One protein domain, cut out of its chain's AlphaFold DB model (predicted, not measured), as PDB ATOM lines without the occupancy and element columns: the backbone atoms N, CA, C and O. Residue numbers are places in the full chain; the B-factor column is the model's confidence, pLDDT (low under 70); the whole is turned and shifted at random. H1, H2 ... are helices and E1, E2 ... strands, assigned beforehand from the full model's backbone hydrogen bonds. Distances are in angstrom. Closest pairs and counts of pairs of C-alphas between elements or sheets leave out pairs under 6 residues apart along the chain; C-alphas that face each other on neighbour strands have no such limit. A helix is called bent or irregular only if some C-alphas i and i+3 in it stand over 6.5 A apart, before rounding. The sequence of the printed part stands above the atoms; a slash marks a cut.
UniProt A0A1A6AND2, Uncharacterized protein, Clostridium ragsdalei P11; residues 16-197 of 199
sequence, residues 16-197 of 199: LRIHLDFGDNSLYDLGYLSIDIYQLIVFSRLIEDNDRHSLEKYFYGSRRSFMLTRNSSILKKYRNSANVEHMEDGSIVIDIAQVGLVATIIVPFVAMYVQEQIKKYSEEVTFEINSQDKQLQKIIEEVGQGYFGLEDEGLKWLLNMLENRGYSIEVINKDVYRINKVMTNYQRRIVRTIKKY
ATOM      1  N   LEU A  16     189.361 191.284 168.240       64.94
ATOM      2  CA  LEU A  16     189.644 192.202 167.139       64.94
ATOM      3  C   LEU A  16     189.522 191.439 165.834       64.94
ATOM      4  O   LEU A  16     190.225 190.449 165.655       64.94
ATOM      5  N   ARG A  17     188.678 191.912 164.924       68.31
ATOM      6  CA  ARG A  17     188.752 191.501 163.519       68.31
ATOM      7  C   ARG A  17     189.596 192.514 162.779       68.31
ATOM      8  O   ARG A  17     189.341 193.699 162.934       68.31
ATOM      9  N   ILE A  18     190.570 192.062 162.001       68.31
ATOM     10  CA  ILE A  18     191.364 192.912 161.113       68.31
ATOM     11  C   ILE A  18     191.139 192.420 159.693       68.31
ATOM     12  O   ILE A  18     191.591 191.326 159.375       68.31
ATOM     13  N   HIS A  19     190.457 193.184 158.849       69.19
ATOM     14  CA  HIS A  19     190.316 192.844 157.431       69.19
ATOM     15  C   HIS A  19     191.258 193.697 156.597       69.19
ATOM     16  O   HIS A  19     191.210 194.919 156.708       69.19
ATOM     17  N   LEU A  20     192.127 193.037 155.828       66.38
ATOM     18  CA  LEU A  20     193.086 193.663 154.927       66.38
ATOM     19  C   LEU A  20     192.880 193.144 153.509       66.38
ATOM     20  O   LEU A  20     193.222 191.997 153.217       66.38
ATOM     21  N   ASP A  21     192.352 193.990 152.639       65.94
ATOM     22  CA  ASP A  21     192.285 193.730 151.202       65.94
ATOM     23  C   ASP A  21     193.471 194.418 150.516       65.94
ATOM     24  O   ASP A  21     193.769 195.564 150.840       65.94
ATOM     25  N   PHE A  22     194.192 193.737 149.620       63.81
ATOM     26  CA  PHE A  22     195.172 194.411 148.753       63.81
ATOM     27  C   PHE A  22     195.063 193.985 147.278       63.81
ATOM     28  O   PHE A  22     196.053 194.094 146.557       63.81
ATOM     29  N   GLY A  23     193.929 193.429 146.839       63.78
ATOM     30  CA  GLY A  23     193.769 192.923 145.469       63.78
ATOM     31  C   GLY A  23     194.575 191.642 145.176       63.78
ATOM     32  O   GLY A  23     194.581 190.701 145.974       63.78
ATOM     33  N   ASP A  24     195.258 191.578 144.023       55.62
ATOM     34  CA  ASP A  24     196.038 190.404 143.575       55.62
ATOM     35  C   ASP A  24     197.319 190.202 144.413       55.62
ATOM     36  O   ASP A  24     198.403 190.695 144.085       55.62
ATOM     37  N   ASN A  25     197.211 189.442 145.506       56.09
ATOM     38  CA  ASN A  25     198.305 189.230 146.456       56.09
ATOM     39  C   ASN A  25     198.930 187.842 146.420       56.09
ATOM     40  O   ASN A  25     198.282 186.828 146.164       56.09
ATOM     41  N   SER A  26     200.201 187.783 146.828       58.53
ATOM     42  CA  SER A  26     200.860 186.525 147.160       58.53
ATOM     43  C   SER A  26     200.566 186.142 148.622       58.53
ATOM     44  O   SER A  26     200.794 186.925 149.548       58.53
ATOM     45  N   LEU A  27     200.110 184.902 148.850       58.44
ATOM     46  CA  LEU A  27     199.893 184.305 150.185       58.44
ATOM     47  C   LEU A  27     201.107 184.449 151.127       58.44
ATOM     48  O   LEU A  27     200.980 184.427 152.353       58.44
ATOM     49  N   TYR A  28     202.302 184.601 150.557       62.62
ATOM     50  CA  TYR A  28     203.558 184.741 151.281       62.62
ATOM     51  C   TYR A  28     203.655 186.065 152.057       62.62
ATOM     52  O   TYR A  28     204.123 186.088 153.199       62.62
ATOM     53  N   ASP A  29     203.152 187.158 151.488       63.22
ATOM     54  CA  ASP A  29     203.246 188.495 152.087       63.22
ATOM     55  C   ASP A  29     202.159 188.740 153.132       63.22
ATOM     56  O   ASP A  29     202.434 189.316 154.191       63.22
ATOM     57  N   LEU A  30     200.973 188.165 152.909       67.31
ATOM     58  CA  LEU A  30     199.933 188.018 153.931       67.31
ATOM     59  C   LEU A  30     200.471 187.241 155.148       67.31
ATOM     60  O   LEU A  30     200.212 187.592 156.304       67.31
ATOM     61  N   GLY A  31     201.327 186.242 154.901       71.44
ATOM     62  CA  GLY A  31     202.071 185.520 155.929       71.44
ATOM     63  C   GLY A  31     202.952 186.426 156.795       71.44
ATOM     64  O   GLY A  31     202.907 186.318 158.023       71.44
ATOM     65  N   TYR A  32     203.714 187.352 156.208       76.88
ATOM     66  CA  TYR A  32     204.533 188.296 156.981       76.88
ATOM     67  C   TYR A  32     203.707 189.308 157.762       76.88
ATOM     68  O   TYR A  32     204.037 189.599 158.911       76.88
ATOM     69  N   LEU A  33     202.620 189.796 157.176       76.69
ATOM     70  CA  LEU A  33     201.744 190.753 157.835       76.69
ATOM     71  C   LEU A  33     201.046 190.145 159.054       76.69
ATOM     72  O   LEU A  33     201.025 190.753 160.124       76.69
ATOM     73  N   SER A  34     200.588 188.892 158.933       76.50
ATOM     74  CA  SER A  34     200.056 188.133 160.071       76.50
ATOM     75  C   SER A  34     201.080 188.014 161.209       76.50
ATOM     76  O   SER A  34     200.727 188.079 162.384       76.50
ATOM     77  N   ILE A  35     202.369 187.882 160.873       82.38
ATOM     78  CA  ILE A  35     203.458 187.797 161.847       82.38
ATOM     79  C   ILE A  35     203.716 189.156 162.508       82.38
ATOM     80  O   ILE A  35     203.932 189.187 163.717       82.38
ATOM     81  N   ASP A  36     203.691 190.256 161.755       85.00
ATOM     82  CA  ASP A  36     203.884 191.607 162.297       85.00
ATOM     83  C   ASP A  36     202.742 191.988 163.260       85.00
ATOM     84  O   ASP A  36     203.002 192.443 164.376       85.00
ATOM     85  N   ILE A  37     201.488 191.704 162.892       81.38
ATOM     86  CA  ILE A  37     200.317 191.880 163.770       81.38
ATOM     87  C   ILE A  37     200.465 191.025 165.030       81.38
ATOM     88  O   ILE A  37     200.280 191.507 166.149       81.38
ATOM     89  N   TYR A  38     200.875 189.768 164.874       83.25
ATOM     90  CA  TYR A  38     201.072 188.883 166.010       83.25
ATOM     91  C   TYR A  38     202.192 189.357 166.951       83.25
ATOM     92  O   TYR A  38     202.053 189.296 168.174       83.25
ATOM     93  N   GLN A  39     203.280 189.908 166.409       87.44
ATOM     94  CA  GLN A  39     204.346 190.512 167.208       87.44
ATOM     95  C   GLN A  39     203.868 191.741 167.986       87.44
ATOM     96  O   GLN A  39     204.250 191.882 169.146       87.44
ATOM     97  N   LEU A  40     203.015 192.587 167.398       86.75
ATOM     98  CA  LEU A  40     202.405 193.728 168.095       86.75
ATOM     99  C   LEU A  40     201.515 193.286 169.259       86.75
ATOM    100  O   LEU A  40     201.510 193.929 170.309       86.75
ATOM    101  N   ILE A  41     200.806 192.167 169.117       84.50
ATOM    102  CA  ILE A  41     199.979 191.617 170.197       84.50
ATOM    103  C   ILE A  41     200.855 191.080 171.327       84.50
ATOM    104  O   ILE A  41     200.620 191.401 172.490       84.50
ATOM    105  N   VAL A  42     201.899 190.310 171.006       86.81
ATOM    106  CA  VAL A  42     202.845 189.820 172.021       86.81
ATOM    107  C   VAL A  42     203.554 190.982 172.711       86.81
ATOM    108  O   VAL A  42     203.681 190.978 173.930       86.81
ATOM    109  N   PHE A  43     203.966 192.001 171.960       87.62
ATOM    110  CA  PHE A  43     204.526 193.229 172.513       87.62
ATOM    111  C   PHE A  43     203.575 193.889 173.515       87.62
ATOM    112  O   PHE A  43     203.962 194.153 174.651       87.62
ATOM    113  N   SER A  44     202.316 194.076 173.118       84.94
ATOM    114  CA  SER A  44     201.270 194.641 173.972       84.94
ATOM    115  C   SER A  44     201.067 193.815 175.240       84.94
ATOM    116  O   SER A  44     200.940 194.368 176.328       84.94
ATOM    117  N   ARG A  45     201.124 192.485 175.123       83.81
ATOM    118  CA  ARG A  45     200.991 191.594 176.273       83.81
ATOM    119  C   ARG A  45     202.161 191.702 177.247       83.81
ATOM    120  O   ARG A  45     201.956 191.676 178.453       83.81
ATOM    121  N   LEU A  46     203.382 191.848 176.740       85.56
ATOM    122  CA  LEU A  46     204.558 192.057 177.586       85.56
ATOM    123  C   LEU A  46     204.508 193.394 178.333       85.56
ATOM    124  O   LEU A  46     205.039 193.479 179.440       85.56
ATOM    125  N   ILE A  47     203.879 194.418 177.746       82.19
ATOM    126  CA  ILE A  47     203.609 195.688 178.432       82.19
ATOM    127  C   ILE A  47     202.623 195.463 179.581       82.19
ATOM    128  O   ILE A  47     202.920 195.868 180.699       82.19
ATOM    129  N   GLU A  48     201.499 194.787 179.325       78.12
ATOM    130  CA  GLU A  48     200.493 194.471 180.354       78.12
ATOM    131  C   GLU A  48     201.060 193.649 181.507       78.12
ATOM    132  O   GLU A  48     200.789 193.934 182.667       78.12
ATOM    133  N   ASP A  49     201.863 192.636 181.186       81.75
ATOM    134  CA  ASP A  49     202.493 191.766 182.179       81.75
ATOM    135  C   ASP A  49     203.681 192.456 182.890       81.75
ATOM    136  O   ASP A  49     204.307 191.854 183.765       81.75
ATOM    137  N   ASN A  50     204.040 193.691 182.501       78.69
ATOM    138  CA  ASN A  50     205.216 194.432 182.972       78.69
ATOM    139  C   ASN A  50     206.533 193.619 182.860       78.69
ATOM    140  O   ASN A  50     207.457 193.753 183.670       78.69
ATOM    141  N   ASP A  51     206.656 192.774 181.828       85.44
ATOM    142  CA  ASP A  51     207.841 191.943 181.574       85.44
ATOM    143  C   ASP A  51     208.931 192.759 180.862       85.44
ATOM    144  O   ASP A  51     209.221 192.616 179.667       85.44
ATOM    145  N   ARG A  52     209.566 193.648 181.631       84.00
ATOM    146  CA  ARG A  52     210.626 194.542 181.141       84.00
ATOM    147  C   ARG A  52     211.812 193.794 180.543       84.00
ATOM    148  O   ARG A  52     212.419 194.280 179.593       84.00
ATOM    149  N   HIS A  53     212.145 192.615 181.069       85.88
ATOM    150  CA  HIS A  53     213.271 191.836 180.562       85.88
ATOM    151  C   HIS A  53     213.019 191.375 179.121       85.88
ATOM    152  O   HIS A  53     213.875 191.549 178.249       85.88
ATOM    153  N   SER A  54     211.832 190.828 178.854       87.50
ATOM    154  CA  SER A  54     211.441 190.421 177.505       87.50
ATOM    155  C   SER A  54     211.269 191.622 176.571       87.50
ATOM    156  O   SER A  54     211.708 191.550 175.422       87.50
ATOM    157  N   LEU A  55     210.703 192.737 177.050       86.50
ATOM    158  CA  LEU A  55     210.586 193.976 176.267       86.50
ATOM    159  C   LEU A  55     211.955 194.488 175.803       86.50
ATOM    160  O   LEU A  55     212.146 194.741 174.614       86.50
ATOM    161  N   GLU A  56     212.936 194.563 176.705       86.06
ATOM    162  CA  GLU A  56     214.299 194.990 176.370       86.06
ATOM    163  C   GLU A  56     214.970 194.037 175.378       86.06
ATOM    164  O   GLU A  56     215.527 194.452 174.359       86.06
ATOM    165  N   LYS A  57     214.867 192.732 175.635       85.38
ATOM    166  CA  LYS A  57     215.508 191.704 174.814       85.38
ATOM    167  C   LYS A  57     214.953 191.644 173.392       85.38
ATOM    168  O   LYS A  57     215.721 191.430 172.451       85.38
ATOM    169  N   TYR A  58     213.635 191.770 173.243       84.81
ATOM    170  CA  TYR A  58     212.943 191.461 171.995       84.81
ATOM    171  C   TYR A  58     212.384 192.672 171.257       84.81
ATOM    172  O   TYR A  58     212.176 192.545 170.063       84.81
ATOM    173  N   PHE A  59     212.170 193.824 171.896       85.38
ATOM    174  CA  PHE A  59     211.510 194.966 171.249       85.38
ATOM    175  C   PHE A  59     212.297 196.278 171.377       85.38
ATOM    176  O   PHE A  59     212.416 197.001 170.389       85.38
ATOM    177  N   TYR A  60     212.901 196.573 172.534       84.62
ATOM    178  CA  TYR A  60     213.656 197.823 172.736       84.62
ATOM    179  C   TYR A  60     215.144 197.725 172.363       84.62
ATOM    180  O   TYR A  60     215.777 198.743 172.073       84.62
ATOM    181  N   GLY A  61     215.704 196.514 172.301       75.19
ATOM    182  CA  GLY A  61     217.097 196.277 171.921       75.19
ATOM    183  C   GLY A  61     217.440 196.672 170.474       75.19
ATOM    184  O   GLY A  61     216.593 196.683 169.583       75.19
ATOM    185  N   SER A  62     218.722 196.962 170.214       60.62
ATOM    186  CA  SER A  62     219.194 197.603 168.971       60.62
ATOM    187  C   SER A  62     219.532 196.671 167.798       60.62
ATOM    188  O   SER A  62     219.733 197.163 166.691       60.62
ATOM    189  N   ARG A  63     219.638 195.345 167.997       53.44
ATOM    190  CA  ARG A  63     220.234 194.445 166.979       53.44
ATOM    191  C   ARG A  63     219.356 193.313 166.438       53.44
ATOM    192  O   ARG A  63     219.698 192.778 165.389       53.44
ATOM    193  N   ARG A  64     218.279 192.897 167.116       51.75
ATOM    194  CA  ARG A  64     217.488 191.701 166.719       51.75
ATOM    195  C   ARG A  64     215.986 191.794 166.995       51.75
ATOM    196  O   ARG A  64     215.282 190.803 166.826       51.75
ATOM    197  N   SER A  65     215.496 192.968 167.377       53.88
ATOM    198  CA  SER A  65     214.130 193.186 167.868       53.88
ATOM    199  C   SER A  65     213.012 192.922 166.848       53.88
ATOM    200  O   SER A  65     211.841 192.885 167.196       53.88
ATOM    201  N   PHE A  66     213.364 192.669 165.585       55.66
ATOM    202  CA  PHE A  66     212.403 192.497 164.489       55.66
ATOM    203  C   PHE A  66     212.623 191.215 163.671       55.66
ATOM    204  O   PHE A  66     211.956 190.997 162.660       55.66
ATOM    205  N   MET A  67     213.542 190.343 164.110       62.84
ATOM    206  CA  MET A  67     213.790 189.021 163.508       62.84
ATOM    207  C   MET A  67     212.963 187.911 164.170       62.84
ATOM    208  O   MET A  67     213.284 186.728 164.043       62.84
ATOM    209  N   LEU A  68     211.921 188.274 164.919       75.06
ATOM    210  CA  LEU A  68     211.015 187.278 165.461       75.06
ATOM    211  C   LEU A  68     210.315 186.571 164.294       75.06
ATOM    212  O   LEU A  68     209.832 187.187 163.347       75.06
ATOM    213  N   THR A  69     210.312 185.249 164.351       77.00
ATOM    214  CA  THR A  69     209.597 184.384 163.411       77.00
ATOM    215  C   THR A  69     208.533 183.635 164.192       77.00
ATOM    216  O   THR A  69     208.628 183.550 165.418       77.00
ATOM    217  N   ARG A  70     207.567 182.995 163.519       67.88
ATOM    218  CA  ARG A  70     206.588 182.111 164.191       67.88
ATOM    219  C   ARG A  70     207.246 181.071 165.114       67.88
ATOM    220  O   ARG A  70     206.631 180.606 166.067       67.88
ATOM    221  N   ASN A  71     208.512 180.723 164.861       78.00
ATOM    222  CA  ASN A  71     209.261 179.761 165.659       78.00
ATOM    223  C   ASN A  71     209.953 180.335 166.901       78.00
ATOM    224  O   ASN A  71     210.434 179.559 167.730       78.00
ATOM    225  N   SER A  72     210.000 181.657 167.058       82.69
ATOM    226  CA  SER A  72     210.610 182.309 168.213       82.69
ATOM    227  C   SER A  72     209.913 181.896 169.511       82.69
ATOM    228  O   SER A  72     208.689 181.930 169.616       82.69
ATOM    229  N   SER A  73     210.702 181.531 170.527       84.00
ATOM    230  CA  SER A  73     210.191 181.031 171.811       84.00
ATOM    231  C   SER A  73     209.246 182.011 172.503       84.00
ATOM    232  O   SER A  73     208.245 181.585 173.074       84.00
ATOM    233  N   ILE A  74     209.527 183.315 172.404       85.12
ATOM    234  CA  ILE A  74     208.673 184.362 172.967       85.12
ATOM    235  C   ILE A  74     207.290 184.368 172.313       85.12
ATOM    236  O   ILE A  74     206.292 184.410 173.015       85.12
ATOM    237  N   LEU A  75     207.211 184.208 170.991       83.62
ATOM    238  CA  LEU A  75     205.933 184.116 170.296       83.62
ATOM    239  C   LEU A  75     205.199 182.826 170.694       83.62
ATOM    240  O   LEU A  75     204.047 182.875 171.096       83.62
ATOM    241  N   LYS A  76     205.886 181.675 170.733       83.56
ATOM    242  CA  LYS A  76     205.271 180.408 171.179       83.56
ATOM    243  C   LYS A  76     204.708 180.471 172.604       83.56
ATOM    244  O   LYS A  76     203.652 179.891 172.851       83.56
ATOM    245  N   LYS A  77     205.385 181.171 173.524       82.62
ATOM    246  CA  LYS A  77     204.923 181.384 174.910       82.62
ATOM    247  C   LYS A  77     203.561 182.083 174.942       82.62
ATOM    248  O   LYS A  77     202.711 181.715 175.745       82.62
ATOM    249  N   TYR A  78     203.343 183.036 174.039       78.88
ATOM    250  CA  TYR A  78     202.126 183.842 173.944       78.88
ATOM    251  C   TYR A  78     201.201 183.393 172.797       78.88
ATOM    252  O   TYR A  78     200.395 184.175 172.296       78.88
ATOM    253  N   ARG A  79     201.277 182.123 172.367       72.94
ATOM    254  CA  ARG A  79     200.435 181.575 171.277       72.94
ATOM    255  C   ARG A  79     198.936 181.700 171.529       72.94
ATOM    256  O   ARG A  79     198.186 181.865 170.587       72.94
ATOM    257  N   ASN A  80     198.526 181.666 172.794       70.19
ATOM    258  CA  ASN A  80     197.121 181.770 173.183       70.19
ATOM    259  C   ASN A  80     196.670 183.226 173.403       70.19
ATOM    260  O   ASN A  80     195.506 183.455 173.708       70.19
ATOM    261  N   SER A  81     197.581 184.202 173.312       65.50
ATOM    262  CA  SER A  81     197.262 185.632 173.469       65.50
ATOM    263  C   SER A  81     196.644 186.242 172.211       65.50
ATOM    264  O   SER A  81     196.180 187.376 172.244       65.50
ATOM    265  N   ALA A  82     196.687 185.500 171.107       63.44
ATOM    266  CA  ALA A  82     196.020 185.808 169.860       63.44
ATOM    267  C   ALA A  82     195.896 184.524 169.047       63.44
ATOM    268  O   ALA A  82     196.900 183.979 168.591       63.44
ATOM    269  N   ASN A  83     194.666 184.063 168.859       64.19
ATOM    270  CA  ASN A  83     194.369 182.985 167.925       64.19
ATOM    271  C   ASN A  83     193.826 183.613 166.652       64.19
ATOM    272  O   ASN A  83     192.858 184.355 166.756       64.19
ATOM    273  N   VAL A  84     194.439 183.316 165.503       63.19
ATOM    274  CA  VAL A  84     193.889 183.658 164.185       63.19
ATOM    275  C   VAL A  84     192.786 182.651 163.878       63.19
ATOM    276  O   VAL A  84     193.091 181.478 163.668       63.19
ATOM    277  N   GLU A  85     191.523 183.074 163.921       63.50
ATOM    278  CA  GLU A  85     190.387 182.156 163.727       63.50
ATOM    279  C   GLU A  85     190.096 181.875 162.243       63.50
ATOM    280  O   GLU A  85     189.612 180.792 161.919       63.50
ATOM    281  N   HIS A  86     190.433 182.800 161.339       65.06
ATOM    282  CA  HIS A  86     190.109 182.711 159.910       65.06
ATOM    283  C   HIS A  86     191.190 183.373 159.039       65.06
ATOM    284  O   HIS A  86     191.930 184.200 159.558       65.06
ATOM    285  N   MET A  87     191.321 182.977 157.765       60.84
ATOM    286  CA  MET A  87     192.100 183.642 156.698       60.84
ATOM    287  C   MET A  87     191.481 183.257 155.340       60.84
ATOM    288  O   MET A  87     191.226 182.073 155.123       60.84
ATOM    289  N   GLU A  88     191.269 184.215 154.431       61.59
ATOM    290  CA  GLU A  88     190.715 183.982 153.081       61.59
ATOM    291  C   GLU A  88     191.703 184.406 151.976       61.59
ATOM    292  O   GLU A  88     192.693 185.092 152.239       61.59
ATOM    293  N   ASP A  89     191.475 183.948 150.739       56.69
ATOM    294  CA  ASP A  89     192.316 184.274 149.578       56.69
ATOM    295  C   ASP A  89     192.000 185.684 149.039       56.69
ATOM    296  O   ASP A  89     190.845 186.099 148.976       56.69
ATOM    297  N   GLY A  90     193.037 186.434 148.645       57.62
ATOM    298  CA  GLY A  90     192.936 187.810 148.121       57.62
ATOM    299  C   GLY A  90     192.881 188.901 149.200       57.62
ATOM    300  O   GLY A  90     193.501 189.951 149.038       57.62
ATOM    301  N   SER A  91     192.264 188.610 150.351       61.84
ATOM    302  CA  SER A  91     192.217 189.500 151.517       61.84
ATOM    303  C   SER A  91     192.408 188.722 152.824       61.84
ATOM    304  O   SER A  91     191.840 187.652 153.017       61.84
ATOM    305  N   ILE A  92     193.217 189.239 153.750       63.00
ATOM    306  CA  ILE A  92     193.426 188.590 155.048       63.00
ATOM    307  C   ILE A  92     192.445 189.168 156.070       63.00
ATOM    308  O   ILE A  92     192.564 190.311 156.502       63.00
ATOM    309  N   VAL A  93     191.470 188.359 156.478       65.12
ATOM    310  CA  VAL A  93     190.680 188.607 157.687       65.12
ATOM    311  C   VAL A  93     191.388 187.907 158.832       65.12
ATOM    312  O   VAL A  93     191.533 186.698 158.790       65.12
ATOM    313  N   ILE A  94     191.843 188.636 159.844       67.38
ATOM    314  CA  ILE A  94     192.436 188.084 161.059       67.38
ATOM    315  C   ILE A  94     191.453 188.322 162.192       67.38
ATOM    316  O   ILE A  94     191.375 189.420 162.739       67.38
ATOM    317  N   ASP A  95     190.720 187.280 162.554       66.12
ATOM    318  CA  ASP A  95     189.957 187.261 163.794       66.12
ATOM    319  C   ASP A  95     190.899 186.902 164.931       66.12
ATOM    320  O   ASP A  95     191.477 185.821 164.929       66.12
ATOM    321  N   ILE A  96     191.081 187.823 165.871       68.88
ATOM    322  CA  ILE A  96     191.954 187.661 167.021       68.88
ATOM    323  C   ILE A  96     191.100 187.531 168.277       68.88
ATOM    324  O   ILE A  96     190.525 188.508 168.766       68.88
ATOM    325  N   ALA A  97     191.065 186.325 168.839       61.97
ATOM    326  CA  ALA A  97     190.423 186.075 170.121       61.97
ATOM    327  C   ALA A  97     191.370 186.313 171.304       61.97
ATOM    328  O   ALA A  97     192.551 185.968 171.247       61.97
ATOM    329  N   GLN A  98     190.806 186.809 172.410       66.44
ATOM    330  CA  GLN A  98     191.471 186.944 173.709       66.44
ATOM    331  C   GLN A  98     192.656 187.917 173.743       66.44
ATOM    332  O   GLN A  98     193.640 187.676 174.452       66.44
ATOM    333  N   VAL A  99     192.553 189.030 173.015       71.19
ATOM    334  CA  VAL A  99     193.590 190.066 173.059       71.19
ATOM    335  C   VAL A  99     193.626 190.762 174.408       71.19
ATOM    336  O   VAL A  99     192.605 190.971 175.060       71.19
ATOM    337  N   GLY A 100     194.838 191.124 174.820       70.38
ATOM    338  CA  GLY A 100     195.031 192.073 175.904       70.38
ATOM    339  C   GLY A 100     194.476 193.448 175.531       70.38
ATOM    340  O   GLY A 100     194.451 193.829 174.357       70.38
ATOM    341  N   LEU A 101     194.050 194.202 176.535       72.94
ATOM    342  CA  LEU A 101     193.568 195.567 176.390       72.94
ATOM    343  C   LEU A 101     194.564 196.478 175.652       72.94
ATOM    344  O   LEU A 101     194.166 197.210 174.755       72.94
ATOM    345  N   VAL A 102     195.863 196.410 175.941       76.38
ATOM    346  CA  VAL A 102     196.884 197.237 175.273       76.38
ATOM    347  C   VAL A 102     196.945 196.925 173.772       76.38
ATOM    348  O   VAL A 102     197.113 197.829 172.948       76.38
ATOM    349  N   ALA A 103     196.729 195.663 173.388       76.75
ATOM    350  CA  ALA A 103     196.723 195.256 171.982       76.75
ATOM    351  C   ALA A 103     195.540 195.863 171.218       76.75
ATOM    352  O   ALA A 103     195.690 196.221 170.051       76.75
ATOM    353  N   THR A 104     194.401 196.066 171.886       72.75
ATOM    354  CA  THR A 104     193.218 196.730 171.312       72.75
ATOM    355  C   THR A 104     193.379 198.220 171.047       72.75
ATOM    356  O   THR A 104     192.466 198.851 170.533       72.75
ATOM    357  N   ILE A 105     194.549 198.773 171.349       73.31
ATOM    358  CA  ILE A 105     194.911 200.165 171.088       73.31
ATOM    359  C   ILE A 105     196.030 200.206 170.059       73.31
ATOM    360  O   ILE A 105     195.922 200.848 169.017       73.31
ATOM    361  N   ILE A 106     197.116 199.485 170.360       79.44
ATOM    362  CA  ILE A 106     198.346 199.516 169.577       79.44
ATOM    363  C   ILE A 106     198.086 198.978 168.174       79.44
ATOM    364  O   ILE A 106     198.549 199.571 167.199       79.44
ATOM    365  N   VAL A 107     197.340 197.877 168.061       79.31
ATOM    366  CA  VAL A 107     197.066 197.255 166.764       79.31
ATOM    367  C   VAL A 107     196.188 198.164 165.892       79.31
ATOM    368  O   VAL A 107     196.621 198.447 164.771       79.31
ATOM    369  N   PRO A 108     195.053 198.716 166.379       73.31
ATOM    370  CA  PRO A 108     194.296 199.712 165.619       73.31
ATOM    371  C   PRO A 108     195.087 200.942 165.211       73.31
ATOM    372  O   PRO A 108     195.040 201.336 164.051       73.31
ATOM    373  N   PHE A 109     195.879 201.506 166.119       76.12
ATOM    374  CA  PHE A 109     196.684 202.681 165.806       76.12
ATOM    375  C   PHE A 109     197.698 202.405 164.691       76.12
ATOM    376  O   PHE A 109     197.856 203.201 163.765       76.12
ATOM    377  N   VAL A 110     198.392 201.264 164.741       80.56
ATOM    378  CA  VAL A 110     199.334 200.881 163.680       80.56
ATOM    379  C   VAL A 110     198.607 200.677 162.352       80.56
ATOM    380  O   VAL A 110     199.054 201.218 161.342       80.56
ATOM    381  N   ALA A 111     197.492 199.945 162.352       77.00
ATOM    382  CA  ALA A 111     196.683 199.693 161.163       77.00
ATOM    383  C   ALA A 111     196.176 200.985 160.508       77.00
ATOM    384  O   ALA A 111     196.287 201.152 159.298       77.00
ATOM    385  N   MET A 112     195.699 201.933 161.309       74.75
ATOM    386  CA  MET A 112     195.224 203.222 160.824       74.75
ATOM    387  C   MET A 112     196.310 204.068 160.170       74.75
ATOM    388  O   MET A 112     196.119 204.570 159.066       74.75
ATOM    389  N   TYR A 113     197.475 204.193 160.806       77.56
ATOM    390  CA  TYR A 113     198.601 204.903 160.196       77.56
ATOM    391  C   TYR A 113     199.026 204.258 158.881       77.56
ATOM    392  O   TYR A 113     199.355 204.944 157.914       77.56
ATOM    393  N   VAL A 114     199.041 202.927 158.844       77.00
ATOM    394  CA  VAL A 114     199.337 202.172 157.628       77.00
ATOM    395  C   VAL A 114     198.303 202.501 156.543       77.00
ATOM    396  O   VAL A 114     198.708 202.860 155.436       77.00
ATOM    397  N   GLN A 115     197.007 202.480 156.870       74.25
ATOM    398  CA  GLN A 115     195.912 202.860 155.972       74.25
ATOM    399  C   GLN A 115     196.084 204.284 155.431       74.25
ATOM    400  O   GLN A 115     196.059 204.481 154.221       74.25
ATOM    401  N   GLU A 116     196.296 205.286 156.287       76.06
ATOM    402  CA  GLU A 116     196.476 206.684 155.867       76.06
ATOM    403  C   GLU A 116     197.673 206.872 154.932       76.06
ATOM    404  O   GLU A 116     197.628 207.663 153.987       76.06
ATOM    405  N   GLN A 117     198.767 206.150 155.184       77.25
ATOM    406  CA  GLN A 117     199.936 206.206 154.316       77.25
ATOM    407  C   GLN A 117     199.687 205.506 152.985       77.25
ATOM    408  O   GLN A 117     200.217 205.963 151.977       77.25
ATOM    409  N   ILE A 118     198.905 204.428 152.966       74.44
ATOM    410  CA  ILE A 118     198.622 203.648 151.760       74.44
ATOM    411  C   ILE A 118     197.543 204.281 150.891       74.44
ATOM    412  O   ILE A 118     197.708 204.259 149.676       74.44
ATOM    413  N   LYS A 119     196.520 204.924 151.468       72.50
ATOM    414  CA  LYS A 119     195.482 205.663 150.722       72.50
ATOM    415  C   LYS A 119     196.061 206.692 149.746       72.50
ATOM    416  O   LYS A 119     195.431 207.030 148.756       72.50
ATOM    417  N   LYS A 120     197.282 207.177 149.996       72.94
ATOM    418  CA  LYS A 120     198.024 208.062 149.079       72.94
ATOM    419  C   LYS A 120     198.477 207.378 147.782       72.94
ATOM    420  O   LYS A 120     198.920 208.066 146.871       72.94
ATOM    421  N   TYR A 121     198.454 206.050 147.743       67.69
ATOM    422  CA  TYR A 121     199.007 205.217 146.677       67.69
ATOM    423  C   TYR A 121     197.974 204.255 146.078       67.69
ATOM    424  O   TYR A 121     198.085 203.943 144.902       67.69
ATOM    425  N   SER A 122     196.993 203.782 146.852       63.16
ATOM    426  CA  SER A 122     195.902 202.936 146.354       63.16
ATOM    427  C   SER A 122     194.660 203.066 147.237       63.16
ATOM    428  O   SER A 122     194.769 203.077 148.465       63.16
ATOM    429  N   GLU A 123     193.487 203.157 146.604       60.66
ATOM    430  CA  GLU A 123     192.177 203.138 147.271       60.66
ATOM    431  C   GLU A 123     191.676 201.713 147.557       60.66
ATOM    432  O   GLU A 123     190.770 201.539 148.367       60.66
ATOM    433  N   GLU A 124     192.283 200.696 146.939       58.91
ATOM    434  CA  GLU A 124     191.862 199.291 147.057       58.91
ATOM    435  C   GLU A 124     192.276 198.669 148.393       58.91
ATOM    436  O   GLU A 124     191.714 197.663 148.820       58.91
ATOM    437  N   VAL A 125     193.242 199.281 149.083       55.19
ATOM    438  CA  VAL A 125     193.709 198.774 150.368       55.19
ATOM    439  C   VAL A 125     192.853 199.308 151.498       55.19
ATOM    440  O   VAL A 125     192.873 200.510 151.785       55.19
ATOM    441  N   THR A 126     192.153 198.409 152.182       60.88
ATOM    442  CA  THR A 126     191.310 198.728 153.339       60.88
ATOM    443  C   THR A 126     191.775 197.974 154.581       60.88
ATOM    444  O   THR A 126     192.192 196.828 154.497       60.88
ATOM    445  N   PHE A 127     191.760 198.655 155.728       60.16
ATOM    446  CA  PHE A 127     192.048 198.114 157.052       60.16
ATOM    447  C   PHE A 127     190.800 198.330 157.903       60.16
ATOM    448  O   PHE A 127     190.546 199.452 158.350       60.16
ATOM    449  N   GLU A 128     190.024 197.278 158.134       63.44
ATOM    450  CA  GLU A 128     188.859 197.355 159.017       63.44
ATOM    451  C   GLU A 128     189.176 196.730 160.361       63.44
ATOM    452  O   GLU A 128     189.649 195.594 160.414       63.44
ATOM    453  N   ILE A 129     188.908 197.466 161.445       64.25
ATOM    454  CA  ILE A 129     189.054 196.941 162.798       64.25
ATOM    455  C   ILE A 129     187.773 197.115 163.583       64.25
ATOM    456  O   ILE A 129     187.260 198.225 163.711       64.25
ATOM    457  N   ASN A 130     187.276 196.007 164.127       64.88
ATOM    458  CA  ASN A 130     186.102 196.010 164.983       64.88
ATOM    459  C   ASN A 130     186.335 195.255 166.296       64.88
ATOM    460  O   ASN A 130     187.182 194.365 166.379       64.88
ATOM    461  N   SER A 131     185.569 195.638 167.318       69.81
ATOM    462  CA  SER A 131     185.511 194.987 168.623       69.81
ATOM    463  C   SER A 131     184.069 194.668 169.012       69.81
ATOM    464  O   SER A 131     183.144 195.428 168.733       69.81
ATOM    465  N   GLN A 132     183.877 193.544 169.706       70.25
ATOM    466  CA  GLN A 132     182.586 193.201 170.317       70.25
ATOM    467  C   GLN A 132     182.278 194.057 171.558       70.25
ATOM    468  O   GLN A 132     181.126 194.136 171.989       70.25
ATOM    469  N   ASP A 133     183.292 194.717 172.122       70.38
ATOM    470  CA  ASP A 133     183.128 195.688 173.199       70.38
ATOM    471  C   ASP A 133     182.749 197.057 172.615       70.38
ATOM    472  O   ASP A 133     183.531 197.680 171.895       70.38
ATOM    473  N   LYS A 134     181.551 197.549 172.952       75.69
ATOM    474  CA  LYS A 134     181.014 198.821 172.438       75.69
ATOM    475  C   LYS A 134     181.829 200.044 172.864       75.69
ATOM    476  O   LYS A 134     181.900 201.016 172.116       75.69
ATOM    477  N   GLN A 135     182.401 200.039 174.069       71.50
ATOM    478  CA  GLN A 135     183.198 201.169 174.545       71.50
ATOM    479  C   GLN A 135     184.533 201.228 173.815       71.50
ATOM    480  O   GLN A 135     184.960 202.316 173.429       71.50
ATOM    481  N   LEU A 136     185.152 200.068 173.605       71.31
ATOM    482  CA  LEU A 136     186.384 199.937 172.840       71.31
ATOM    483  C   LEU A 136     186.161 200.225 171.353       71.31
ATOM    484  O   LEU A 136     186.956 200.939 170.754       71.31
ATOM    485  N   GLN A 137     185.055 199.754 170.776       76.00
ATOM    486  CA  GLN A 137     184.664 200.068 169.402       76.00
ATOM    487  C   GLN A 137     184.561 201.580 169.189       76.00
ATOM    488  O   GLN A 137     185.119 202.111 168.235       76.00
ATOM    489  N   LYS A 138     183.940 202.295 170.134       77.25
ATOM    490  CA  LYS A 138     183.869 203.757 170.085       77.25
ATOM    491  C   LYS A 138     185.254 204.415 170.139       77.25
ATOM    492  O   LYS A 138     185.463 205.428 169.487       77.25
ATOM    493  N   ILE A 139     186.203 203.859 170.897       74.31
ATOM    494  CA  ILE A 139     187.589 204.361 170.914       74.31
ATOM    495  C   ILE A 139     188.249 204.113 169.559       74.31
ATOM    496  O   ILE A 139     188.853 205.024 169.013       74.31
ATOM    497  N   ILE A 140     188.101 202.913 168.995       72.31
ATOM    498  CA  ILE A 140     188.632 202.574 167.667       72.31
ATOM    499  C   ILE A 140     188.078 203.538 166.606       72.31
ATOM    500  O   ILE A 140     188.838 204.007 165.766       72.31
ATOM    501  N   GLU A 141     186.794 203.894 166.675       76.19
ATOM    502  CA  GLU A 141     186.158 204.875 165.783       76.19
ATOM    503  C   GLU A 141     186.659 206.310 166.002       76.19
ATOM    504  O   GLU A 141     186.930 207.014 165.032       76.19
ATOM    505  N   GLU A 142     186.812 206.753 167.255       73.69
ATOM    506  CA  GLU A 142     187.350 208.080 167.592       73.69
ATOM    507  C   GLU A 142     188.811 208.226 167.140       73.69
ATOM    508  O   GLU A 142     189.194 209.274 166.614       73.69
ATOM    509  N   VAL A 143     189.612 207.163 167.280       68.69
ATOM    510  CA  VAL A 143     190.938 207.091 166.657       68.69
ATOM    511  C   VAL A 143     190.756 207.153 165.142       68.69
ATOM    512  O   VAL A 143     191.335 208.035 164.527       68.69
ATOM    513  N   GLY A 144     189.866 206.331 164.568       64.12
ATOM    514  CA  GLY A 144     189.437 206.289 163.157       64.12
ATOM    515  C   GLY A 144     189.265 207.648 162.479       64.12
ATOM    516  O   GLY A 144     189.628 207.829 161.318       64.12
ATOM    517  N   GLN A 145     188.720 208.607 163.223       69.81
ATOM    518  CA  GLN A 145     188.352 209.941 162.753       69.81
ATOM    519  C   GLN A 145     189.493 210.971 162.839       69.81
ATOM    520  O   GLN A 145     189.294 212.130 162.480       69.81
ATOM    521  N   GLY A 146     190.689 210.569 163.278       61.06
ATOM    522  CA  GLY A 146     191.862 211.444 163.319       61.06
ATOM    523  C   GLY A 146     191.880 212.411 164.504       61.06
ATOM    524  O   GLY A 146     192.620 213.389 164.482       61.06
ATOM    525  N   TYR A 147     191.093 212.159 165.558       63.03
ATOM    526  CA  TYR A 147     191.065 213.009 166.759       63.03
ATOM    527  C   TYR A 147     192.296 212.863 167.669       63.03
ATOM    528  O   TYR A 147     192.350 213.460 168.745       63.03
ATOM    529  N   PHE A 148     193.287 212.078 167.255       63.56
ATOM    530  CA  PHE A 148     194.474 211.771 168.037       63.56
ATOM    531  C   PHE A 148     195.678 212.594 167.545       63.56
ATOM    532  O   PHE A 148     195.888 212.775 166.348       63.56
ATOM    533  N   GLY A 149     196.477 213.109 168.484       59.97
ATOM    534  CA  GLY A 149     197.721 213.819 168.172       59.97
ATOM    535  C   GLY A 149     198.759 212.928 167.475       59.97
ATOM    536  O   GLY A 149     198.610 211.709 167.385       59.97
ATOM    537  N   LEU A 150     199.851 213.521 166.995       62.31
ATOM    538  CA  LEU A 150     200.920 212.769 166.335       62.31
ATOM    539  C   LEU A 150     201.828 212.069 167.360       62.31
ATOM    540  O   LEU A 150     202.034 212.554 168.473       62.31
ATOM    541  N   GLU A 151     202.407 210.935 166.958       68.00
ATOM    542  CA  GLU A 151     203.512 210.281 167.675       68.00
ATOM    543  C   GLU A 151     203.205 209.996 169.168       68.00
ATOM    544  O   GLU A 151     202.228 209.316 169.495       68.00
ATOM    545  N   ASP A 152     204.041 210.486 170.087       71.38
ATOM    546  CA  ASP A 152     203.924 210.235 171.528       71.38
ATOM    547  C   ASP A 152     202.648 210.849 172.134       71.38
ATOM    548  O   ASP A 152     202.142 210.349 173.141       71.38
ATOM    549  N   GLU A 153     202.123 211.931 171.549       71.00
ATOM    550  CA  GLU A 153     200.915 212.608 172.036       71.00
ATOM    551  C   GLU A 153     199.658 211.786 171.755       71.00
ATOM    552  O   GLU A 153     198.804 211.656 172.632       71.00
ATOM    553  N   GLY A 154     199.581 211.163 170.574       71.50
ATOM    554  CA  GLY A 154     198.486 210.262 170.217       71.50
ATOM    555  C   GLY A 154     198.419 209.049 171.142       71.50
ATOM    556  O   GLY A 154     197.348 208.700 171.639       71.50
ATOM    557  N   LEU A 155     199.576 208.452 171.453       72.94
ATOM    558  CA  LEU A 155     199.647 207.319 172.376       72.94
ATOM    559  C   LEU A 155     199.249 207.716 173.808       72.94
ATOM    560  O   LEU A 155     198.497 206.988 174.452       72.94
ATOM    561  N   LYS A 156     199.694 208.876 174.307       75.31
ATOM    562  CA  LYS A 156     199.277 209.382 175.631       75.31
ATOM    563  C   LYS A 156     197.779 209.647 175.701       75.31
ATOM    564  O   LYS A 156     197.140 209.273 176.680       75.31
ATOM    565  N   TRP A 157     197.220 210.279 174.668       74.75
ATOM    566  CA  TRP A 157     195.785 210.545 174.586       74.75
ATOM    567  C   TRP A 157     194.973 209.245 174.647       74.75
ATOM    568  O   TRP A 157     194.017 209.150 175.413       74.75
ATOM    569  N   LEU A 158     195.418 208.221 173.918       70.44
ATOM    570  CA  LEU A 158     194.805 206.895 173.909       70.44
ATOM    571  C   LEU A 158     194.825 206.207 175.276       70.44
ATOM    572  O   LEU A 158     193.801 205.688 175.718       70.44
ATOM    573  N   LEU A 159     195.972 206.225 175.958       74.00
ATOM    574  CA  LEU A 159     196.103 205.646 177.298       74.00
ATOM    575  C   LEU A 159     195.179 206.353 178.300       74.00
ATOM    576  O   LEU A 159     194.429 205.687 179.012       74.00
ATOM    577  N   ASN A 160     195.155 207.690 178.275       73.56
ATOM    578  CA  ASN A 160     194.271 208.491 179.124       73.56
ATOM    579  C   ASN A 160     192.787 208.198 178.849       73.56
ATOM    580  O   ASN A 160     191.981 208.130 179.773       73.56
ATOM    581  N   MET A 161     192.404 208.021 177.583       71.19
ATOM    582  CA  MET A 161     191.019 207.733 177.195       71.19
ATOM    583  C   MET A 161     190.494 206.417 177.768       71.19
ATOM    584  O   MET A 161     189.319 206.321 178.121       71.19
ATOM    585  N   LEU A 162     191.351 205.409 177.879       67.81
ATOM    586  CA  LEU A 162     190.973 204.115 178.435       67.81
ATOM    587  C   LEU A 162     190.956 204.125 179.957       67.81
ATOM    588  O   LEU A 162     190.017 203.590 180.543       67.81
ATOM    589  N   GLU A 163     191.925 204.789 180.591       70.19
ATOM    590  CA  GLU A 163     191.905 205.015 182.038       70.19
ATOM    591  C   GLU A 163     190.608 205.734 182.452       70.19
ATOM    592  O   GLU A 163     189.872 205.263 183.322       70.19
ATOM    593  N   ASN A 164     190.234 206.793 181.724       69.19
ATOM    594  CA  ASN A 164     188.988 207.536 181.934       69.19
ATOM    595  C   ASN A 164     187.715 206.702 181.716       69.19
ATOM    596  O   ASN A 164     186.651 207.059 182.223       69.19
ATOM    597  N   ARG A 165     187.792 205.607 180.952       67.81
ATOM    598  CA  ARG A 165     186.666 204.691 180.696       67.81
ATOM    599  C   ARG A 165     186.663 203.480 181.635       67.81
ATOM    600  O   ARG A 165     185.889 202.553 181.424       67.81
ATOM    601  N   GLY A 166     187.462 203.522 182.702       56.75
ATOM    602  CA  GLY A 166     187.458 202.528 183.776       56.75
ATOM    603  C   GLY A 166     188.354 201.323 183.514       56.75
ATOM    604  O   GLY A 166     188.331 200.366 184.289       56.75
ATOM    605  N   TYR A 167     189.159 201.357 182.452       59.72
ATOM    606  CA  TYR A 167     190.143 200.319 182.218       59.72
ATOM    607  C   TYR A 167     191.372 200.540 183.102       59.72
ATOM    608  O   TYR A 167     191.992 201.603 183.077       59.72
ATOM    609  N   SER A 168     191.756 199.516 183.863       57.12
ATOM    610  CA  SER A 168     192.983 199.551 184.659       57.12
ATOM    611  C   SER A 168     194.188 199.345 183.744       57.12
ATOM    612  O   SER A 168     194.503 198.227 183.337       57.12
ATOM    613  N   ILE A 169     194.829 200.451 183.375       57.00
ATOM    614  CA  ILE A 169     196.019 200.455 182.535       57.00
ATOM    615  C   ILE A 169     197.216 200.845 183.396       57.00
ATOM    616  O   ILE A 169     197.493 202.018 183.616       57.00
ATOM    617  N   GLU A 170     197.989 199.852 183.826       55.22
ATOM    618  CA  GLU A 170     199.335 200.073 184.369       55.22
ATOM    619  C   GLU A 170     200.364 200.185 183.229       55.22
ATOM    620  O   GLU A 170     201.420 199.553 183.235       55.22
ATOM    621  N   VAL A 171     200.071 200.977 182.193       54.69
ATOM    622  CA  VAL A 171     201.074 201.268 181.163       54.69
ATOM    623  C   VAL A 171     202.012 202.314 181.729       54.69
ATOM    624  O   VAL A 171     201.625 203.419 182.106       54.69
ATOM    625  N   ILE A 172     203.285 201.944 181.801       54.16
ATOM    626  CA  ILE A 172     204.343 202.800 182.309       54.16
ATOM    627  C   ILE A 172     204.432 204.030 181.401       54.16
ATOM    628  O   ILE A 172     205.072 204.000 180.353       54.16
ATOM    629  N   ASN A 173     203.847 205.148 181.840       56.72
ATOM    630  CA  ASN A 173     203.974 206.467 181.203       56.72
ATOM    631  C   ASN A 173     205.442 206.839 180.880       56.72
ATOM    632  O   ASN A 173     205.707 207.645 179.992       56.72
ATOM    633  N   LYS A 174     206.416 206.227 181.575       58.03
ATOM    634  CA  LYS A 174     207.859 206.409 181.338       58.03
ATOM    635  C   LYS A 174     208.382 205.745 180.053       58.03
ATOM    636  O   LYS A 174     209.453 206.129 179.599       58.03
ATOM    637  N   ASP A 175     207.649 204.806 179.455       70.38
ATOM    638  CA  ASP A 175     208.077 204.057 178.263       70.38
ATOM    639  C   ASP A 175     207.333 204.467 176.979       70.38
ATOM    640  O   ASP A 175     207.604 203.898 175.923       70.38
ATOM    641  N   VAL A 176     206.459 205.484 177.024       77.44
ATOM    642  CA  VAL A 176     205.666 205.967 175.867       77.44
ATOM    643  C   VAL A 176     206.528 206.159 174.618       77.44
ATOM    644  O   VAL A 176     206.194 205.630 173.563       77.44
ATOM    645  N   TYR A 177     207.683 206.817 174.747       79.75
ATOM    646  CA  TYR A 177     208.614 207.028 173.634       79.75
ATOM    647  C   TYR A 177     209.106 205.710 173.010       79.75
ATOM    648  O   TYR A 177     209.236 205.569 171.793       79.75
ATOM    649  N   ARG A 178     209.396 204.706 173.846       82.62
ATOM    650  CA  ARG A 178     209.880 203.396 173.389       82.62
ATOM    651  C   ARG A 178     208.764 202.606 172.721       82.62
ATOM    652  O   ARG A 178     209.009 201.986 171.687       82.62
ATOM    653  N   ILE A 179     207.553 202.677 173.271       82.31
ATOM    654  CA  ILE A 179     206.352 202.076 172.688       82.31
ATOM    655  C   ILE A 179     206.079 202.691 171.314       82.31
ATOM    656  O   ILE A 179     206.014 201.961 170.323       82.31
ATOM    657  N   ASN A 180     206.048 204.021 171.219       82.06
ATOM    658  CA  ASN A 180     205.837 204.726 169.959       82.06
ATOM    659  C   ASN A 180     206.927 204.403 168.922       82.06
ATOM    660  O   ASN A 180     206.635 204.143 167.753       82.06
ATOM    661  N   LYS A 181     208.195 204.311 169.340       85.19
ATOM    662  CA  LYS A 181     209.292 203.894 168.454       85.19
ATOM    663  C   LYS A 181     209.084 202.486 167.887       85.19
ATOM    664  O   LYS A 181     209.328 202.268 166.699       85.19
ATOM    665  N   VAL A 182     208.649 201.528 168.709       86.56
ATOM    666  CA  VAL A 182     208.329 200.166 168.248       86.56
ATOM    667  C   VAL A 182     207.164 200.207 167.257       86.56
ATOM    668  O   VAL A 182     207.287 199.651 166.165       86.56
ATOM    669  N   MET A 183     206.091 200.932 167.580       85.06
ATOM    670  CA  MET A 183     204.920 201.099 166.709       85.06
ATOM    671  C   MET A 183     205.295 201.704 165.353       85.06
ATOM    672  O   MET A 183     204.971 201.129 164.317       85.06
ATOM    673  N   THR A 184     206.071 202.790 165.346       83.69
ATOM    674  CA  THR A 184     206.556 203.457 164.127       83.69
ATOM    675  C   THR A 184     207.383 202.516 163.248       83.69
ATOM    676  O   THR A 184     207.299 202.550 162.017       83.69
ATOM    677  N   ASN A 185     208.189 201.641 163.852       85.62
ATOM    678  CA  ASN A 185     208.971 200.665 163.096       85.62
ATOM    679  C   ASN A 185     208.079 199.617 162.417       85.62
ATOM    680  O   ASN A 185     208.300 199.328 161.238       85.62
ATOM    681  N   TYR A 186     207.060 199.095 163.112       86.19
ATOM    682  CA  TYR A 186     206.084 198.182 162.504       86.19
ATOM    683  C   TYR A 186     205.263 198.873 161.416       86.19
ATOM    684  O   TYR A 186     205.160 198.329 160.322       86.19
ATOM    685  N   GLN A 187     204.787 200.102 161.647       84.81
ATOM    686  CA  GLN A 187     204.102 200.905 160.626       84.81
ATOM    687  C   GLN A 187     204.946 201.013 159.347       84.81
ATOM    688  O   GLN A 187     204.498 200.649 158.261       84.81
ATOM    689  N   ARG A 188     206.211 201.445 159.463       83.88
ATOM    690  CA  ARG A 188     207.123 201.582 158.312       83.88
ATOM    691  C   ARG A 188     207.373 200.257 157.600       83.88
ATOM    692  O   ARG A 188     207.484 200.242 156.375       83.88
ATOM    693  N   ARG A 189     207.516 199.163 158.350       83.31
ATOM    694  CA  ARG A 189     207.729 197.825 157.789       83.31
ATOM    695  C   ARG A 189     206.507 197.365 157.001       83.31
ATOM    696  O   ARG A 189     206.668 196.998 155.844       83.31
ATOM    697  N   ILE A 190     205.322 197.458 157.596       80.25
ATOM    698  CA  ILE A 190     204.058 197.063 156.973       80.25
ATOM    699  C   ILE A 190     203.815 197.890 155.701       80.25
ATOM    700  O   ILE A 190     203.609 197.315 154.636       80.25
ATOM    701  N   VAL A 191     203.969 199.220 155.762       79.88
ATOM    702  CA  VAL A 191     203.855 200.096 154.579       79.88
ATOM    703  C   VAL A 191     204.846 199.694 153.483       79.88
ATOM    704  O   VAL A 191     204.479 199.647 152.314       79.88
ATOM    705  N   ARG A 192     206.107 199.392 153.825       81.31
ATOM    706  CA  ARG A 192     207.105 198.937 152.840       81.31
ATOM    707  C   ARG A 192     206.745 197.600 152.211       81.31
ATOM    708  O   ARG A 192     207.052 197.416 151.040       81.31
ATOM    709  N   THR A 193     206.165 196.677 152.974       77.44
ATOM    710  CA  THR A 193     205.681 195.401 152.440       77.44
ATOM    711  C   THR A 193     204.581 195.666 151.424       77.44
ATOM    712  O   THR A 193     204.717 195.252 150.282       77.44
ATOM    713  N   ILE A 194     203.568 196.452 151.790       72.31
ATOM    714  CA  ILE A 194     202.394 196.689 150.943       72.31
ATOM    715  C   ILE A 194     202.740 197.512 149.691       72.31
ATOM    716  O   ILE A 194     202.302 197.184 148.593       72.31
ATOM    717  N   LYS A 195     203.621 198.516 149.805       73.12
ATOM    718  CA  LYS A 195     204.094 199.318 148.658       73.12
ATOM    719  C   LYS A 195     204.759 198.512 147.540       73.12
ATOM    720  O   LYS A 195     204.885 199.035 146.444       73.12
ATOM    721  N   LYS A 196     205.223 197.285 147.789       71.38
ATOM    722  CA  LYS A 196     205.761 196.430 146.715       71.38
ATOM    723  C   LYS A 196     204.679 195.945 145.747       71.38
ATOM    724  O   LYS A 196     205.025 195.548 144.638       71.38
ATOM    725  N   TYR A 197     203.420 195.959 146.180       63.31
ATOM    726  CA  TYR A 197     202.271 195.415 145.450       63.31
ATOM    727  C   TYR A 197     201.417 196.509 144.813       63.31
ATOM    728  O   TYR A 197     200.777 196.266 143.798       63.31
TER     729      TYR A 197
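This is residues 16 to 197 of the 199 residues of an uncharacterized protein of Clostridium ragsdalei P11 (UniProt A0A1A6AND2). A small three-stranded sheet has H1 and H4 over one face, and H7 packs on these two from beyond, making a bundle of H1, H4 and H7. The hairpin partner H2 and the short H3 lie on the far side of H1, while H5 sits by edge strand E3 and H6 packs on the first part of H7. The printed part has 182 residues, with seven named helices and three named strands in the order E1 H1 H2 H3 E2 H4 E3 H5 H6 H7; the sheet, E2 E1 E3, is antiparallel and the class is mostly helix. It is compact, with a radius of gyration of the C-alphas of 15.5 A and spans of 42 by 36 by 28 A.

Find C-alpha 16 at (189.644, 192.202, 167.139), where E1 begins and runs to residue 21. H1, residues 27 to 48, covers 31.8 A from C-alpha 27 at (199.893, 184.305, 150.185). Next come H2, residues 52 to 60, H3, residues 73 to 77, and E2, residues 91 to 97, 19.0 A long. H4 is residues 103 to 118, 22.0 A; E3 is 126 to 131; H5 is 134 to 144; H6 is 151 to 163, 19.2 A. H7, residues 173 to 194, covers 31.8 A and ends at C-alpha 194, (202.394, 196.689, 150.943). H2 is irregular, only just, with C-alphas 57 and 60 6.7 A apart; H7 is irregular, with C-alphas 174 and 177 7.8 A apart.

Look first at E1, the inner strand: N 18 and O 94 of E2 are 2.9 A apart, and N 19 and O 128 of E3 are 3.0 A apart, both within hydrogen-bond range. E2, H4 and E3 form a split strand-helix-strand unit, two strands running the same way with E1 between them, and its crossover is right-handed. There are two layers, helices H1, H4 and H5 on one face of the sheet; H1 has a height over the sheet of 10.5 A and H4 of 9.1 A. H7, the hub, touches H4 at a steep tilt of 44 degrees, the same way, closest at the C-alphas of Val 110 and Gln 187, 5.7 A. H7 touches H1 with residues 183 to 193 alone, at a shallow tilt of 4 degrees, opposite ways, closest at the C-alphas of Leu 33 and Ile 190, 6.8 A. Every O i to N i+4 pair is within hydrogen-bond range in H1, H3, H5 and H6, against 4 of 5 in H2, 11 of 12 in H4 and 16 of 18 in H7.

The C-alphas of Asp 24 and Gly 166 are the two farthest apart, 42.9 A, and the printed part has no cut. The links H2 to H3 and H3 to E2 are long. The mean pLDDT of the printed part is 72.0, and 73 residues are under 70, among them residues 16 to 30 and 81 to 98.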